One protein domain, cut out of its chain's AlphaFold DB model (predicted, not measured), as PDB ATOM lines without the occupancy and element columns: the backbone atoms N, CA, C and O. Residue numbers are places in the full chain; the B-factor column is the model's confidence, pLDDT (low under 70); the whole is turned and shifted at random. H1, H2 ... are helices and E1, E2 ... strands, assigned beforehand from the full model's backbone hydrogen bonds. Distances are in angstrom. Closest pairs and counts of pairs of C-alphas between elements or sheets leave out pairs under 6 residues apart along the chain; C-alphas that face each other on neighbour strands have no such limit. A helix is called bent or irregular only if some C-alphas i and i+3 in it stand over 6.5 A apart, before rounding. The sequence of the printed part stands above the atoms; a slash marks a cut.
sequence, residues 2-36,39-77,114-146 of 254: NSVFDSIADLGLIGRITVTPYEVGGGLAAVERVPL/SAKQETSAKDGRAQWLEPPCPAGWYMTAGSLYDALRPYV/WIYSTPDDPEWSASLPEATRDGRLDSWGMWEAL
ATOM      1  N   ASN A   2      21.891  97.119  30.510       49.53
ATOM      2  CA  ASN A   2      22.099  95.859  29.797       49.53
ATOM      3  C   ASN A   2      22.809  96.205  28.491       49.53
ATOM      4  O   ASN A   2      22.385  97.119  27.779       49.53
ATOM      5  N   SER A   3      23.926  95.542  28.229       69.12
ATOM      6  CA  SER A   3      24.627  95.679  26.963       69.12
ATOM      7  C   SER A   3      23.716  95.191  25.828       69.12
ATOM      8  O   SER A   3      22.806  94.384  26.039       69.12
ATOM      9  N   VAL A   4      23.934  95.672  24.602       68.94
ATOM     10  CA  VAL A   4      23.237  95.146  23.412       68.94
ATOM     11  C   VAL A   4      23.337  93.622  23.322       68.94
ATOM     12  O   VAL A   4      22.389  92.946  22.933       68.94
ATOM     13  N   PHE A   5      24.471  93.089  23.766       72.50
ATOM     14  CA  PHE A   5      24.765  91.674  23.834       72.50
ATOM     15  C   PHE A   5      23.869  90.939  24.826       72.50
ATOM     16  O   PHE A   5      23.357  89.884  24.472       72.50
ATOM     17  N   ASP A   6      23.573  91.522  25.988       75.50
ATOM     18  CA  ASP A   6      22.601  90.951  26.929       75.50
ATOM     19  C   ASP A   6      21.210  90.874  26.289       75.50
ATOM     20  O   ASP A   6      20.564  89.834  26.332       75.50
ATOM     21  N   SER A   7      20.790  91.931  25.580       76.94
ATOM     22  CA  SER A   7      19.489  91.940  24.890       76.94
ATOM     23  C   SER A   7      19.407  90.876  23.791       76.94
ATOM     24  O   SER A   7      18.352  90.287  23.589       76.94
ATOM     25  N   ILE A   8      20.506  90.605  23.077       76.81
ATOM     26  CA  ILE A   8      20.560  89.554  22.047       76.81
ATOM     27  C   ILE A   8      20.691  88.154  22.682       76.81
ATOM     28  O   ILE A   8      20.117  87.191  22.165       76.81
ATOM     29  N   ALA A   9      21.401  88.016  23.806       78.62
ATOM     30  CA  ALA A   9      21.470  86.777  24.584       78.62
ATOM     31  C   ALA A   9      20.113  86.394  25.180       78.62
ATOM     32  O   ALA A   9      19.761  85.216  25.138       78.62
ATOM     33  N   ASP A  10      19.337  87.368  25.663       82.06
ATOM     34  CA  ASP A  10      17.995  87.167  26.224       82.06
ATOM     35  C   ASP A  10      17.015  86.595  25.186       82.06
ATOM     36  O   ASP A  10      16.085  85.865  25.529       82.06
ATOM     37  N   LEU A  11      17.263  86.832  23.893       78.44
ATOM     38  CA  LEU A  11      16.534  86.184  22.793       78.44
ATOM     39  C   LEU A  11      16.907  84.701  22.608       78.44
ATOM     40  O   LEU A  11      16.361  84.021  21.740       78.44
ATOM     41  N   GLY A  12      17.885  84.200  23.363       79.94
ATOM     42  CA  GLY A  12      18.425  82.847  23.269       79.94
ATOM     43  C   GLY A  12      19.298  82.604  22.034       79.94
ATOM     44  O   GLY A  12      19.735  81.470  21.825       79.94
ATOM     45  N   LEU A  13      19.576  83.634  21.228       77.00
ATOM     46  CA  LEU A  13      20.201  83.491  19.908       77.00
ATOM     47  C   LEU A  13      21.673  83.099  19.978       77.00
ATOM     48  O   LEU A  13      22.108  82.240  19.218       77.00
ATOM     49  N   ILE A  14      22.430  83.705  20.888       76.75
ATOM     50  CA  ILE A  14      23.896  83.627  20.861       76.75
ATOM     51  C   ILE A  14      24.519  82.845  22.027       76.75
ATOM     52  O   ILE A  14      25.708  82.540  22.014       76.75
ATOM     53  N   GLY A  15      23.700  82.404  22.988       76.62
ATOM     54  CA  GLY A  15      24.167  81.636  24.148       76.62
ATOM     55  C   GLY A  15      24.988  82.499  25.106       76.62
ATOM     56  O   GLY A  15      24.667  83.671  25.306       76.62
ATOM     57  N   ARG A  16      26.027  81.927  25.728       71.00
ATOM     58  CA  ARG A  16      26.932  82.700  26.594       71.00
ATOM     59  C   ARG A  16      27.779  83.676  25.788       71.00
ATOM     60  O   ARG A  16      28.241  83.347  24.699       71.00
ATOM     61  N   ILE A  17      28.025  84.841  26.386       70.56
ATOM     62  CA  ILE A  17      28.821  85.910  25.791       70.56
ATOM     63  C   ILE A  17      30.054  86.159  26.647       70.56
ATOM     64  O   ILE A  17      29.942  86.400  27.850       70.56
ATOM     65  N   THR A  18      31.225  86.131  26.018       70.00
ATOM     66  CA  THR A  18      32.465  86.624  26.624       70.00
ATOM     67  C   THR A  18      32.819  87.935  25.944       70.00
ATOM     68  O   THR A  18      33.189  87.935  24.774       70.00
ATOM     69  N   VAL A  19      32.676  89.054  26.657       66.38
ATOM     70  CA  VAL A  19      33.040  90.374  26.132       66.38
ATOM     71  C   VAL A  19      34.483  90.682  26.509       66.38
ATOM     72  O   VAL A  19      34.816  90.773  27.691       66.38
ATOM     73  N   THR A  20      35.329  90.878  25.505       63.94
ATOM     74  CA  THR A  20      36.676  91.421  25.678       63.94
ATOM     75  C   THR A  20      36.615  92.933  25.446       63.94
ATOM     76  O   THR A  20      36.138  93.358  24.389       63.94
ATOM     77  N   PRO A  21      37.072  93.770  26.396       58.53
ATOM     78  CA  PRO A  21      37.159  95.212  26.182       58.53
ATOM     79  C   PRO A  21      38.028  95.521  24.957       58.53
ATOM     80  O   PRO A  21      39.136  95.002  24.841       58.53
ATOM     81  N   TYR A  22      37.525  96.360  24.053       54.44
ATOM     82  CA  TYR A  22      38.240  96.828  22.866       54.44
ATOM     83  C   TYR A  22      38.082  98.351  22.787       54.44
ATOM     84  O   TYR A  22      36.989  98.867  23.027       54.44
ATOM     85  N   GLU A  23      39.186  99.067  22.551       46.22
ATOM     86  CA  GLU A  23      39.280 100.528  22.738       46.22
ATOM     87  C   GLU A  23      38.408 101.337  21.759       46.22
ATOM     88  O   GLU A  23      38.097 102.496  22.027       46.22
ATOM     89  N   VAL A  24      37.952 100.720  20.665       47.19
ATOM     90  CA  VAL A  24      37.066 101.321  19.661       47.19
ATOM     91  C   VAL A  24      35.782 100.481  19.581       47.19
ATOM     92  O   VAL A  24      35.858  99.266  19.505       47.19
ATOM     93  N   GLY A  25      34.593 101.090  19.646       49.28
ATOM     94  CA  GLY A  25      33.339 100.387  19.300       49.28
ATOM     95  C   GLY A  25      32.612  99.595  20.403       49.28
ATOM     96  O   GLY A  25      31.593  98.968  20.139       49.28
ATOM     97  N   GLY A  26      33.046  99.659  21.669       51.53
ATOM     98  CA  GLY A  26      32.238  99.141  22.790       51.53
ATOM     99  C   GLY A  26      32.418  97.653  23.125       51.53
ATOM    100  O   GLY A  26      31.620  97.107  23.887       51.53
ATOM    101  N   GLY A  27      33.496  97.029  22.639       58.84
ATOM    102  CA  GLY A  27      33.935  95.682  23.024       58.84
ATOM    103  C   GLY A  27      33.613  94.595  21.998       58.84
ATOM    104  O   GLY A  27      32.657  94.693  21.235       58.84
ATOM    105  N   LEU A  28      34.428  93.540  22.002       62.88
ATOM    106  CA  LEU A  28      34.279  92.369  21.137       62.88
ATOM    107  C   LEU A  28      33.596  91.244  21.909       62.88
ATOM    108  O   LEU A  28      34.100  90.817  22.949       62.88
ATOM    109  N   ALA A  29      32.470  90.749  21.401       67.75
ATOM    110  CA  ALA A  29      31.728  89.653  22.014       67.75
ATOM    111  C   ALA A  29      32.010  88.318  21.307       67.75
ATOM    112  O   ALA A  29      31.671  88.144  20.136       67.75
ATOM    113  N   ALA A  30      32.591  87.370  22.048       70.56
ATOM    114  CA  ALA A  30      32.624  85.952  21.700       70.56
ATOM    115  C   ALA A  30      31.283  85.317  22.057       70.56
ATOM    116  O   ALA A  30      30.809  85.516  23.180       70.56
ATOM    117  N   VAL A  31      30.709  84.513  21.164       76.31
ATOM    118  CA  VAL A  31      29.424  83.849  21.407       76.31
ATOM    119  C   VAL A  31      29.535  82.332  21.311       76.31
ATOM    120  O   VAL A  31      30.299  81.798  20.516       76.31
ATOM    121  N   GLU A  32      28.748  81.622  22.118       81.31
ATOM    122  CA  GLU A  32      28.714  80.152  22.127       81.31
ATOM    123  C   GLU A  32      28.128  79.570  20.831       81.31
ATOM    124  O   GLU A  32      28.483  78.466  20.404       81.31
ATOM    125  N   ARG A  33      27.207  80.310  20.209       86.12
ATOM    126  CA  ARG A  33      26.519  79.892  18.990       86.12
ATOM    127  C   ARG A  33      26.048  81.075  18.159       86.12
ATOM    128  O   ARG A  33      25.852  82.170  18.672       86.12
ATOM    129  N   VAL A  34      25.804  80.833  16.876       86.88
ATOM    130  CA  VAL A  34      25.236  81.825  15.953       86.88
ATOM    131  C   VAL A  34      24.055  81.203  15.207       86.88
ATOM    132  O   VAL A  34      24.231  80.139  14.607       86.88
ATOM    133  N   PRO A  35      22.862  81.826  15.210       89.81
ATOM    134  CA  PRO A  35      21.725  81.324  14.447       89.81
ATOM    135  C   PRO A  35      22.011  81.431  12.948       89.81
ATOM    136  O   PRO A  35      22.511  82.448  12.474       89.81
ATOM    137  N   LEU A  36      21.672  80.398  12.184       91.50
ATOM    138  CA  LEU A  36      21.861  80.370  10.736       91.50
ATOM    139  C   LEU A  36      20.564  80.727  10.014       91.50
ATOM    140  O   LEU A  36      19.478  80.266  10.362       91.50
ATOM    141  N   SER A  39      16.637  77.311   6.370       86.38
ATOM    142  CA  SER A  39      15.378  76.615   6.638       86.38
ATOM    143  C   SER A  39      15.622  75.152   7.022       86.38
ATOM    144  O   SER A  39      16.632  74.562   6.643       86.38
ATOM    145  N   ALA A  40      14.648  74.520   7.685       82.94
ATOM    146  CA  ALA A  40      14.684  73.081   7.977       82.94
ATOM    147  C   ALA A  40      14.891  72.217   6.714       82.94
ATOM    148  O   ALA A  40      15.541  71.182   6.764       82.94
ATOM    149  N   LYS A  41      14.415  72.678   5.547       86.06
ATOM    150  CA  LYS A  41      14.574  71.983   4.256       86.06
ATOM    151  C   LYS A  41      16.015  71.962   3.734       86.06
ATOM    152  O   LYS A  41      16.303  71.231   2.796       86.06
ATOM    153  N   GLN A  42      16.904  72.777   4.299       84.81
ATOM    154  CA  GLN A  42      18.315  72.869   3.913       84.81
ATOM    155  C   GLN A  42      19.224  72.092   4.882       84.81
ATOM    156  O   GLN A  42      20.390  72.439   5.065       84.81
ATOM    157  N   GLU A  43      18.687  71.032   5.491       87.19
ATOM    158  CA  GLU A  43      19.378  70.150   6.435       87.19
ATOM    159  C   GLU A  43      20.702  69.599   5.892       87.19
ATOM    160  O   GLU A  43      21.675  69.545   6.634       87.19
ATOM    161  N   THR A  44      20.780  69.247   4.604       90.06
ATOM    162  CA  THR A  44      22.032  68.763   3.999       90.06
ATOM    163  C   THR A  44      23.141  69.806   4.108       90.06
ATOM    164  O   THR A  44      24.182  69.518   4.682       90.06
ATOM    165  N   SER A  45      22.891  71.050   3.675       90.25
ATOM    166  CA  SER A  45      23.874  72.139   3.790       90.25
ATOM    167  C   SER A  45      24.254  72.429   5.243       90.25
ATOM    168  O   SER A  45      25.407  72.740   5.529       90.25
ATOM    169  N   ALA A  46      23.294  72.312   6.164       90.88
ATOM    170  CA  ALA A  46      23.553  72.476   7.588       90.88
ATOM    171  C   ALA A  46      24.494  71.379   8.117       90.88
ATOM    172  O   ALA A  46      25.491  71.681   8.772       90.88
ATOM    173  N   LYS A  47      24.221  70.110   7.788       91.69
ATOM    174  CA  LYS A  47      25.026  68.954   8.206       91.69
ATOM    175  C   LYS A  47      26.413  68.937   7.575       91.69
ATOM    176  O   LYS A  47      27.374  68.643   8.283       91.69
ATOM    177  N   ASP A  48      26.531  69.307   6.302       92.44
ATOM    178  CA  ASP A  48      27.819  69.436   5.607       92.44
ATOM    179  C   ASP A  48      28.720  70.453   6.319       92.44
ATOM    180  O   ASP A  48      29.916  70.230   6.498       92.44
ATOM    181  N   GLY A  49      28.121  71.542   6.810       91.62
ATOM    182  CA  GLY A  49      28.782  72.540   7.643       91.62
ATOM    183  C   GLY A  49      28.874  72.192   9.131       91.62
ATOM    184  O   GLY A  49      29.314  73.028   9.917       91.62
ATOM    185  N   ARG A  50      28.459  70.989   9.553       93.31
ATOM    186  CA  ARG A  50      28.404  70.555  10.964       93.31
ATOM    187  C   ARG A  50      27.643  71.537  11.872       93.31
ATOM    188  O   ARG A  50      28.025  71.762  13.023       93.31
ATOM    189  N   ALA A  51      26.592  72.162  11.351       93.00
ATOM    190  CA  ALA A  51      25.655  72.948  12.144       93.00
ATOM    191  C   ALA A  51      24.795  72.032  13.025       93.00
ATOM    192  O   ALA A  51      24.555  70.866  12.697       93.00
ATOM    193  N   GLN A  52      24.298  72.574  14.131       93.00
ATOM    194  CA  GLN A  52      23.456  71.854  15.082       93.00
ATOM    195  C   GLN A  52      22.032  72.392  15.038       93.00
ATOM    196  O   GLN A  52      21.827  73.605  15.047       93.00
ATOM    197  N   TRP A  53      21.044  71.502  14.993       92.75
ATOM    198  CA  TRP A  53      19.658  71.895  15.223       92.75
ATOM    199  C   TRP A  53      19.441  72.033  16.725       92.75
ATOM    200  O   TRP A  53      19.662  71.072  17.462       92.75
ATOM    201  N   LEU A  54      19.034  73.217  17.174       90.50
ATOM    202  CA  LEU A  54      18.729  73.483  18.575       90.50
ATOM    203  C   LEU A  54      17.247  73.826  18.723       90.50
ATOM    204  O   LEU A  54      16.647  74.414  17.829       90.50
ATOM    205  N   GLU A  55      16.683  73.470  19.871       84.94
ATOM    206  CA  GLU A  55      15.295  73.701  20.290       84.94
ATOM    207  C   GLU A  55      15.307  74.333  21.705       84.94
ATOM    208  O   GLU A  55      16.406  74.560  22.224       84.94
ATOM    209  N   PRO A  56      14.163  74.695  22.331       79.12
ATOM    210  CA  PRO A  56      14.138  75.523  23.541       79.12
ATOM    211  C   PRO A  56      15.175  75.138  24.616       79.12
ATOM    212  O   PRO A  56      15.366  73.951  24.889       79.12
ATOM    213  N   PRO A  57      15.849  76.128  25.242       73.12
ATOM    214  CA  PRO A  57      15.377  77.506  25.443       73.12
ATOM    215  C   PRO A  57      15.686  78.516  24.321       73.12
ATOM    216  O   PRO A  57      15.274  79.664  24.434       73.12
ATOM    217  N   CYS A  58      16.374  78.136  23.240       77.12
ATOM    218  CA  CYS A  58      16.526  79.003  22.065       77.12
ATOM    219  C   CYS A  58      15.417  78.802  21.024       77.12
ATOM    220  O   CYS A  58      14.786  77.740  20.994       77.12
ATOM    221  N   PRO A  59      15.207  79.777  20.119       83.50
ATOM    222  CA  PRO A  59      14.360  79.581  18.951       83.50
ATOM    223  C   PRO A  59      14.807  78.356  18.151       83.50
ATOM    224  O   PRO A  59      16.002  78.191  17.888       83.50
ATOM    225  N   ALA A  60      13.849  77.514  17.762       89.12
ATOM    226  CA  ALA A  60      14.136  76.312  16.993       89.12
ATOM    227  C   ALA A  60      14.802  76.667  15.655       89.12
ATOM    228  O   ALA A  60      14.277  77.489  14.896       89.12
ATOM    229  N   GLY A  61      15.950  76.060  15.358       91.69
ATOM    230  CA  GLY A  61      16.690  76.365  14.137       91.69
ATOM    231  C   GLY A  61      18.083  75.753  14.078       91.69
ATOM    232  O   GLY A  61      18.535  75.086  15.006       91.69
ATOM    233  N   TRP A  62      18.771  76.001  12.963       93.25
ATOM    234  CA  TRP A  62      20.168  75.620  12.779       93.25
ATOM    235  C   TRP A  62      21.096  76.667  13.391       93.25
ATOM    236  O   TRP A  62      20.930  77.860  13.148       93.25
ATOM    237  N   TYR A  63      22.105  76.211  14.121       91.62
ATOM    238  CA  TYR A  63      23.115  77.046  14.752       91.62
ATOM    239  C   TYR A  63      24.515  76.592  14.357       91.62
ATOM    240  O   TYR A  63      24.813  75.397  14.286       91.62
ATOM    241  N   MET A  64      25.381  77.570  14.128       89.12
ATOM    242  CA  MET A  64      26.823  77.381  14.069       89.12
ATOM    243  C   MET A  64      27.379  77.370  15.495       89.12
ATOM    244  O   MET A  64      26.944  78.164  16.327       89.12
ATOM    245  N   THR A  65      28.310  76.462  15.770       87.31
ATOM    246  CA  THR A  65      28.947  76.241  17.082       87.31
ATOM    247  C   THR A  65      30.443  75.971  16.886       87.31
ATOM    248  O   THR A  65      30.893  75.872  15.747       87.31
ATOM    249  N   ALA A  66      31.197  75.736  17.966       81.44
ATOM    250  CA  ALA A  66      32.637  75.453  17.899       81.44
ATOM    251  C   ALA A  66      33.056  74.263  17.029       81.44
ATOM    252  O   ALA A  66      34.173  74.216  16.530       81.44
ATOM    253  N   GLY A  67      32.162  73.303  16.793       82.94
ATOM    254  CA  GLY A  67      32.443  72.181  15.893       82.94
ATOM    255  C   GLY A  67      32.121  72.443  14.417       82.94
ATOM    256  O   GLY A  67      32.321  71.547  13.591       82.94
ATOM    257  N   SER A  68      31.556  73.605  14.089       88.56
ATOM    258  CA  SER A  68      31.002  73.905  12.771       88.56
ATOM    259  C   SER A  68      32.063  74.392  11.777       88.56
ATOM    260  O   SER A  68      33.081  74.964  12.145       88.56
ATOM    261  N   LEU A  69      31.821  74.160  10.486       86.94
ATOM    262  CA  LEU A  69      32.712  74.561   9.397       86.94
ATOM    263  C   LEU A  69      32.241  75.893   8.805       86.94
ATOM    264  O   LEU A  69      31.288  75.922   8.022       86.94
ATOM    265  N   TYR A  70      32.920  76.984   9.169       82.75
ATOM    266  CA  TYR A  70      32.534  78.341   8.771       82.75
ATOM    267  C   TYR A  70      32.372  78.496   7.256       82.75
ATOM    268  O   TYR A  70      31.318  78.935   6.811       82.75
ATOM    269  N   ASP A  71      33.354  78.081   6.452       82.62
ATOM    270  CA  ASP A  71      33.332  78.305   4.997       82.62
ATOM    271  C   ASP A  71      32.118  77.671   4.306       82.62
ATOM    272  O   ASP A  71      31.526  78.263   3.402       82.62
ATOM    273  N   ALA A  72      31.696  76.493   4.774       87.44
ATOM    274  CA  ALA A  72      30.509  75.806   4.269       87.44
ATOM    275  C   ALA A  72      29.206  76.521   4.669       87.44
ATOM    276  O   ALA A  72      28.219  76.500   3.929       87.44
ATOM    277  N   LEU A  73      29.198  77.173   5.835       88.81
ATOM    278  CA  LEU A  73      28.033  77.855   6.395       88.81
ATOM    279  C   LEU A  73      27.992  79.352   6.079       88.81
ATOM    280  O   LEU A  73      26.932  79.960   6.227       88.81
ATOM    281  N   ARG A  74      29.095  79.942   5.606       85.38
ATOM    282  CA  ARG A  74      29.278  81.381   5.374       85.38
ATOM    283  C   ARG A  74      28.099  82.050   4.657       85.38
ATOM    284  O   ARG A  74      27.683  83.111   5.114       85.38
ATOM    285  N   PRO A  75      27.480  81.465   3.608       86.75
ATOM    286  CA  PRO A  75      26.323  82.074   2.938       86.75
ATOM    287  C   PRO A  75      25.061  82.224   3.808       86.75
ATOM    288  O   PRO A  75      24.108  82.894   3.397       86.75
ATOM    289  N   TYR A  76      25.028  81.568   4.967       89.81
ATOM    290  CA  TYR A  76      23.901  81.501   5.896       89.81
ATOM    291  C   TYR A  76      24.188  82.155   7.244       89.81
ATOM    292  O   TYR A  76      23.253  82.358   8.020       89.81
ATOM    293  N   VAL A  77      25.448  82.485   7.524       88.00
ATOM    294  CA  VAL A  77      25.817  83.238   8.721       88.00
ATOM    295  C   VAL A  77      25.239  84.655   8.586       88.00
ATOM    296  O   VAL A  77      25.447  85.297   7.544       88.00
ATOM    297  N   TRP A 114      26.222  93.696  15.271       63.34
ATOM    298  CA  TRP A 114      26.740  93.349  13.955       63.34
ATOM    299  C   TRP A 114      27.800  92.265  14.093       63.34
ATOM    300  O   TRP A 114      28.690  92.379  14.930       63.34
ATOM    301  N   ILE A 115      27.711  91.211  13.283       63.31
ATOM    302  CA  ILE A 115      28.785  90.227  13.169       63.31
ATOM    303  C   ILE A 115      29.808  90.768  12.186       63.31
ATOM    304  O   ILE A 115      29.541  90.863  10.984       63.31
ATOM    305  N   TYR A 116      31.008  91.027  12.691       58.28
ATOM    306  CA  TYR A 116      32.164  91.221  11.839       58.28
ATOM    307  C   TYR A 116      32.694  89.842  11.425       58.28
ATOM    308  O   TYR A 116      33.134  89.041  12.250       58.28
ATOM    309  N   SER A 117      32.617  89.532  10.132       50.56
ATOM    310  CA  SER A 117      33.263  88.342   9.573       50.56
ATOM    311  C   SER A 117      34.752  88.637   9.436       50.56
ATOM    312  O   SER A 117      35.192  89.159   8.416       50.56
ATOM    313  N   THR A 118      35.527  88.291  10.460       47.75
ATOM    314  CA  THR A 118      36.974  88.539  10.510       47.75
ATOM    315  C   THR A 118      37.815  87.944   9.362       47.75
ATOM    316  O   THR A 118      38.874  88.505   9.102       47.75
ATOM    317  N   PRO A 119      37.431  86.866   8.641       47.72
ATOM    318  CA  PRO A 119      38.316  86.272   7.633       47.72
ATOM    319  C   PRO A 119      38.647  87.151   6.420       47.72
ATOM    320  O   PRO A 119      39.620  86.857   5.730       47.72
ATOM    321  N   ASP A 120      37.850  88.185   6.137       47.28
ATOM    322  CA  ASP A 120      37.960  88.949   4.888       47.28
ATOM    323  C   ASP A 120      38.804  90.240   5.030       47.28
ATOM    324  O   ASP A 120      39.116  90.867   4.018       47.28
ATOM    325  N   ASP A 121      39.225  90.611   6.249       54.47
ATOM    326  CA  ASP A 121      40.072  91.785   6.510       54.47
ATOM    327  C   ASP A 121      41.335  91.398   7.316       54.47
ATOM    328  O   ASP A 121      41.293  91.227   8.547       54.47
ATOM    329  N   PRO A 122      42.477  91.215   6.632       56.03
ATOM    330  CA  PRO A 122      43.732  90.847   7.275       56.03
ATOM    331  C   PRO A 122      44.342  91.987   8.106       56.03
ATOM    332  O   PRO A 122      45.081  91.698   9.049       56.03
ATOM    333  N   GLU A 123      44.040  93.253   7.799       57.59
ATOM    334  CA  GLU A 123      44.532  94.404   8.568       57.59
ATOM    335  C   GLU A 123      43.804  94.496   9.909       57.59
ATOM    336  O   GLU A 123      44.438  94.606  10.962       57.59
ATOM    337  N   TRP A 124      42.481  94.339   9.896       57.06
ATOM    338  CA  TRP A 124      41.687  94.302  11.117       57.06
ATOM    339  C   TRP A 124      42.000  93.066  11.966       57.06
ATOM    340  O   TRP A 124      42.214  93.190  13.172       57.06
ATOM    341  N   SER A 125      42.139  91.886  11.349       57.66
ATOM    342  CA  SER A 125      42.527  90.653  12.056       57.66
ATOM    343  C   SER A 125      43.872  90.782  12.780       57.66
ATOM    344  O   SER A 125      44.064  90.199  13.850       57.66
ATOM    345  N   ALA A 126      44.807  91.559  12.227       61.91
ATOM    346  CA  ALA A 126      46.095  91.843  12.857       61.91
ATOM    347  C   ALA A 126      45.987  92.812  14.050       61.91
ATOM    348  O   ALA A 126      46.848  92.771  14.929       61.91
ATOM    349  N   SER A 127      44.940  93.644  14.093       59.16
ATOM    350  CA  SER A 127      44.662  94.602  15.174       59.16
ATOM    351  C   SER A 127      43.982  93.985  16.405       59.16
ATOM    352  O   SER A 127      43.827  94.655  17.430       59.16
ATOM    353  N   LEU A 128      43.571  92.716  16.324       59.28
ATOM    354  CA  LEU A 128      42.900  92.032  17.422       59.28
ATOM    355  C   LEU A 128      43.870  91.630  18.554       59.28
ATOM    356  O   LEU A 128      45.018  91.264  18.275       59.28
ATOM    357  N   PRO A 129      43.422  91.631  19.830       58.09
ATOM    358  CA  PRO A 129      44.242  91.192  20.961       58.09
ATOM    359  C   PRO A 129      44.781  89.764  20.783       58.09
ATOM    360  O   PRO A 129      44.079  88.888  20.289       58.09
ATOM    361  N   GLU A 130      45.992  89.469  21.267       53.25
ATOM    362  CA  GLU A 130      46.588  88.119  21.163       53.25
ATOM    363  C   GLU A 130      45.699  87.002  21.742       53.25
ATOM    364  O   GLU A 130      45.705  85.885  21.228       53.25
ATOM    365  N   ALA A 131      44.868  87.308  22.745       49.38
ATOM    366  CA  ALA A 131      43.905  86.373  23.336       49.38
ATOM    367  C   ALA A 131      42.785  85.925  22.375       49.38
ATOM    368  O   ALA A 131      42.145  84.909  22.625       49.38
ATOM    369  N   THR A 132      42.537  86.651  21.279       51.50
ATOM    370  CA  THR A 132      41.623  86.219  20.209       51.50
ATOM    371  C   THR A 132      42.363  85.483  19.082       51.50
ATOM    372  O   THR A 132      41.726  84.971  18.169       51.50
ATOM    373  N   ARG A 133      43.704  85.438  19.122       51.09
ATOM    374  CA  ARG A 133      44.582  84.795  18.124       51.09
ATOM    375  C   ARG A 133      45.080  83.415  18.574       51.09
ATOM    376  O   ARG A 133      45.649  82.693  17.760       51.09
ATOM    377  N   ASP A 134      44.859  83.036  19.836       41.84
ATOM    378  CA  ASP A 134      45.303  81.761  20.430       41.84
ATOM    379  C   ASP A 134      44.450  80.535  20.032       41.84
ATOM    380  O   ASP A 134      44.675  79.430  20.528       41.84
ATOM    381  N   GLY A 135      43.478  80.717  19.130       44.47
ATOM    382  CA  GLY A 135      42.593  79.653  18.654       44.47
ATOM    383  C   GLY A 135      41.476  79.265  19.628       44.47
ATOM    384  O   GLY A 135      40.806  78.265  19.393       44.47
ATOM    385  N   ARG A 136      41.256  80.006  20.727       40.22
ATOM    386  CA  ARG A 136      40.084  79.817  21.609       40.22
ATOM    387  C   ARG A 136      38.865  80.627  21.192       40.22
ATOM    388  O   ARG A 136      37.743  80.240  21.506       40.22
ATOM    389  N   LEU A 137      39.091  81.736  20.498       47.78
ATOM    390  CA  LEU A 137      38.094  82.393  19.673       47.78
ATOM    391  C   LEU A 137      38.410  82.009  18.239       47.78
ATOM    392  O   LEU A 137      39.255  82.623  17.593       47.78
ATOM    393  N   ASP A 138      37.764  80.967  17.745       50.12
ATOM    394  CA  ASP A 138      37.716  80.806  16.308       50.12
ATOM    395  C   ASP A 138      37.116  82.094  15.704       50.12
ATOM    396  O   ASP A 138      36.178  82.672  16.252       50.12
ATOM    397  N   SER A 139      37.650  82.556  14.577       52.06
ATOM    398  CA  SER A 139      37.282  83.786  13.848       52.06
ATOM    399  C   SER A 139      35.799  83.926  13.452       52.06
ATOM    400  O   SER A 139      35.406  84.896  12.801       52.06
ATOM    401  N   TRP A 140      34.952  82.959  13.800       55.34
ATOM    402  CA  TRP A 140      33.524  82.977  13.533       55.34
ATOM    403  C   TRP A 140      32.753  83.452  14.774       55.34
ATOM    404  O   TRP A 140      32.960  82.984  15.886       55.34
ATOM    405  N   GLY A 141      31.822  84.390  14.579       58.81
ATOM    406  CA  GLY A 141      30.948  84.858  15.660       58.81
ATOM    407  C   GLY A 141      31.541  85.956  16.545       58.81
ATOM    408  O   GLY A 141      31.184  86.034  17.716       58.81
ATOM    409  N   MET A 142      32.403  86.819  16.002       67.88
ATOM    410  CA  MET A 142      32.751  88.080  16.659       67.88
ATOM    411  C   MET A 142      31.672  89.120  16.376       67.88
ATOM    412  O   MET A 142      31.387  89.432  15.218       67.88
ATOM    413  N   TRP A 143      31.067  89.637  17.442       73.31
ATOM    414  CA  TRP A 143      30.044  90.669  17.342       73.31
ATOM    415  C   TRP A 143      30.531  91.998  17.907       73.31
ATOM    416  O   TRP A 143      31.191  92.037  18.946       73.31
ATOM    417  N   GLU A 144      30.130  93.073  17.244       73.25
ATOM    418  CA  GLU A 144      30.331  94.454  17.656       73.25
ATOM    419  C   GLU A 144      28.972  95.144  17.828       73.25
ATOM    420  O   GLU A 144      27.996  94.843  17.132       73.25
ATOM    421  N   ALA A 145      28.888  96.061  18.787       74.06
ATOM    422  CA  ALA A 145      27.727  96.918  18.942       74.06
ATOM    423  C   ALA A 145      27.726  97.985  17.844       74.06
ATOM    424  O   ALA A 145      28.738  98.640  17.611       74.06
ATOM    425  N   LEU A 146      26.582  98.226  17.203       70.50
ATOM    426  CA  LEU A 146      26.519  99.307  16.223       70.50
ATOM    427  C   LEU A 146      26.707 100.670  16.897       70.50
ATOM    428  O   LEU A 146      25.997 100.958  17.864       70.50
TER     429      LEU A 146
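What this domain is: This is residues 2 to 36, 39 to 77 and 114 to 146 of the 254 residues of an uncharacterized protein of Burkholderia lata (strain ATCC 17760 / DSM 23089 / LMG 22485 / NCIMB 9086 / R18194 / 383) (UniProt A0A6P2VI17). A small, twisted wall of four short strands, E1, E2, E6 and E5, has helix H1 over one face, and a second, smaller lobe stands toward the other end of the longest axis, where helix H2 packs on the two-stranded hairpin E3 and E4 and helix H3 meets H2. Helix H4 lies away from that second lobe, beyond the wall, and a long loop, residues 128 to 141, leads from it back to the wall's strand E6. The printed part has 107 residues with four named helices and six named strands, in the order H1 E1 E2 H2 E3 E4 H3 E5 H4 E6; the larger sheet runs E1 - E2 - E6 - E5 and the smaller E3 - E4, both antiparallel. The class is mixed, helices and strands, with 51 residues in named elements, under half of those printed. The whole is compact, with a radius of gyration of the C-alphas of 14.0 A and spans of 41 by 31 by 22 A.

Where its parts are: Begin with the larger sheet: find C-alpha 17 at (28.821, 85.910, 25.791), where E1, residues 17 to 20, starts and runs 9.6 A. E2, residues 28 to 31, measures 9.8 A, and E5, residues 114 to 116, measures 6.2 A. E6, residues 142 to 145, runs 10.4 A to C-alpha 145 at (27.727, 96.918, 18.942). H1, residues 4 to 10, starts from C-alpha 4 at (23.237, 95.146, 23.412) and runs 10.0 A. Look next at E3, residues 52 to 54, of 6.1 A, and E4, residues 61 to 64, of 10.2 A. H2, residues 40 to 48, is the longest helix, 13.8 A, and H3, residues 70 to 76, measures 9.6 A. Both are irregular: C-alphas 41 and 44 are 8.1 A apart in H2, and C-alphas 72 and 75 are 7.7 A apart in H3. H4, residues 122 to 127, measures 8.8 A.

How they stand to each other: Start at the edge strand E1: it forms a hairpin with E2, antiparallel at 155 degrees, and N 18 and O 30 are 2.9 A apart, within hydrogen-bond range. E2 and E6 are antiparallel at 127 degrees, with N 29 and O 143 at 3.1 A. E6 and the other edge strand, E5, are antiparallel at 139 degrees, with N 114 and O 144 at 2.8 A. From edge to edge the strands' lines turn by 118 degrees. H1 is on this sheet at a height of 9.8 A, over E2 and only just over E6, where 3 of its C-alphas fall; it runs along the strands, at 6 degrees to E2 on the local plane. The closest C-alphas of H1 and E6 are those of Val 4 and Ala 145, 6.6 A apart. Now move to the hairpin E3 and E4, antiparallel at 135 degrees, with N 63 and O 52 at 2.8 A. Residues 34 to 35 pair antiparallel with residues 63 to 64 of E4. The closest C-alphas of H2 and E4 are those of Ala 46 and Trp 62, 6.9 A apart. H2 and H3 touch, with a shallow tilt of 18 degrees, opposite ways; their closest C-alphas are those of Asp 48 and Ala 72, 7.0 A apart. H4 touches no helix and is apart from E1 and E2, for instance. In H1 and H4 every O i to N i+4 pair is within hydrogen-bond range; in H2 3 of 5 are, and in H3 1 of 3, beside 2 of 4 O i to N i+3 pairs.

The domain as a whole: The two C-alphas farthest apart, those of Glu 23 and Lys 41, are 42.0 A from each other. Residues 37 to 38 are not printed, and C-alphas 36 and 39 across that cut are 8.5 A apart. Residues 78 to 113 are not printed either, with 11.4 A between C-alphas 77 and 114. The link from H4 to E6, 14 residues, is long. The mean pLDDT of the printed part is 72.2; look for values under 70 at residues 2 to 4, 19 to 29 and 114 to 142.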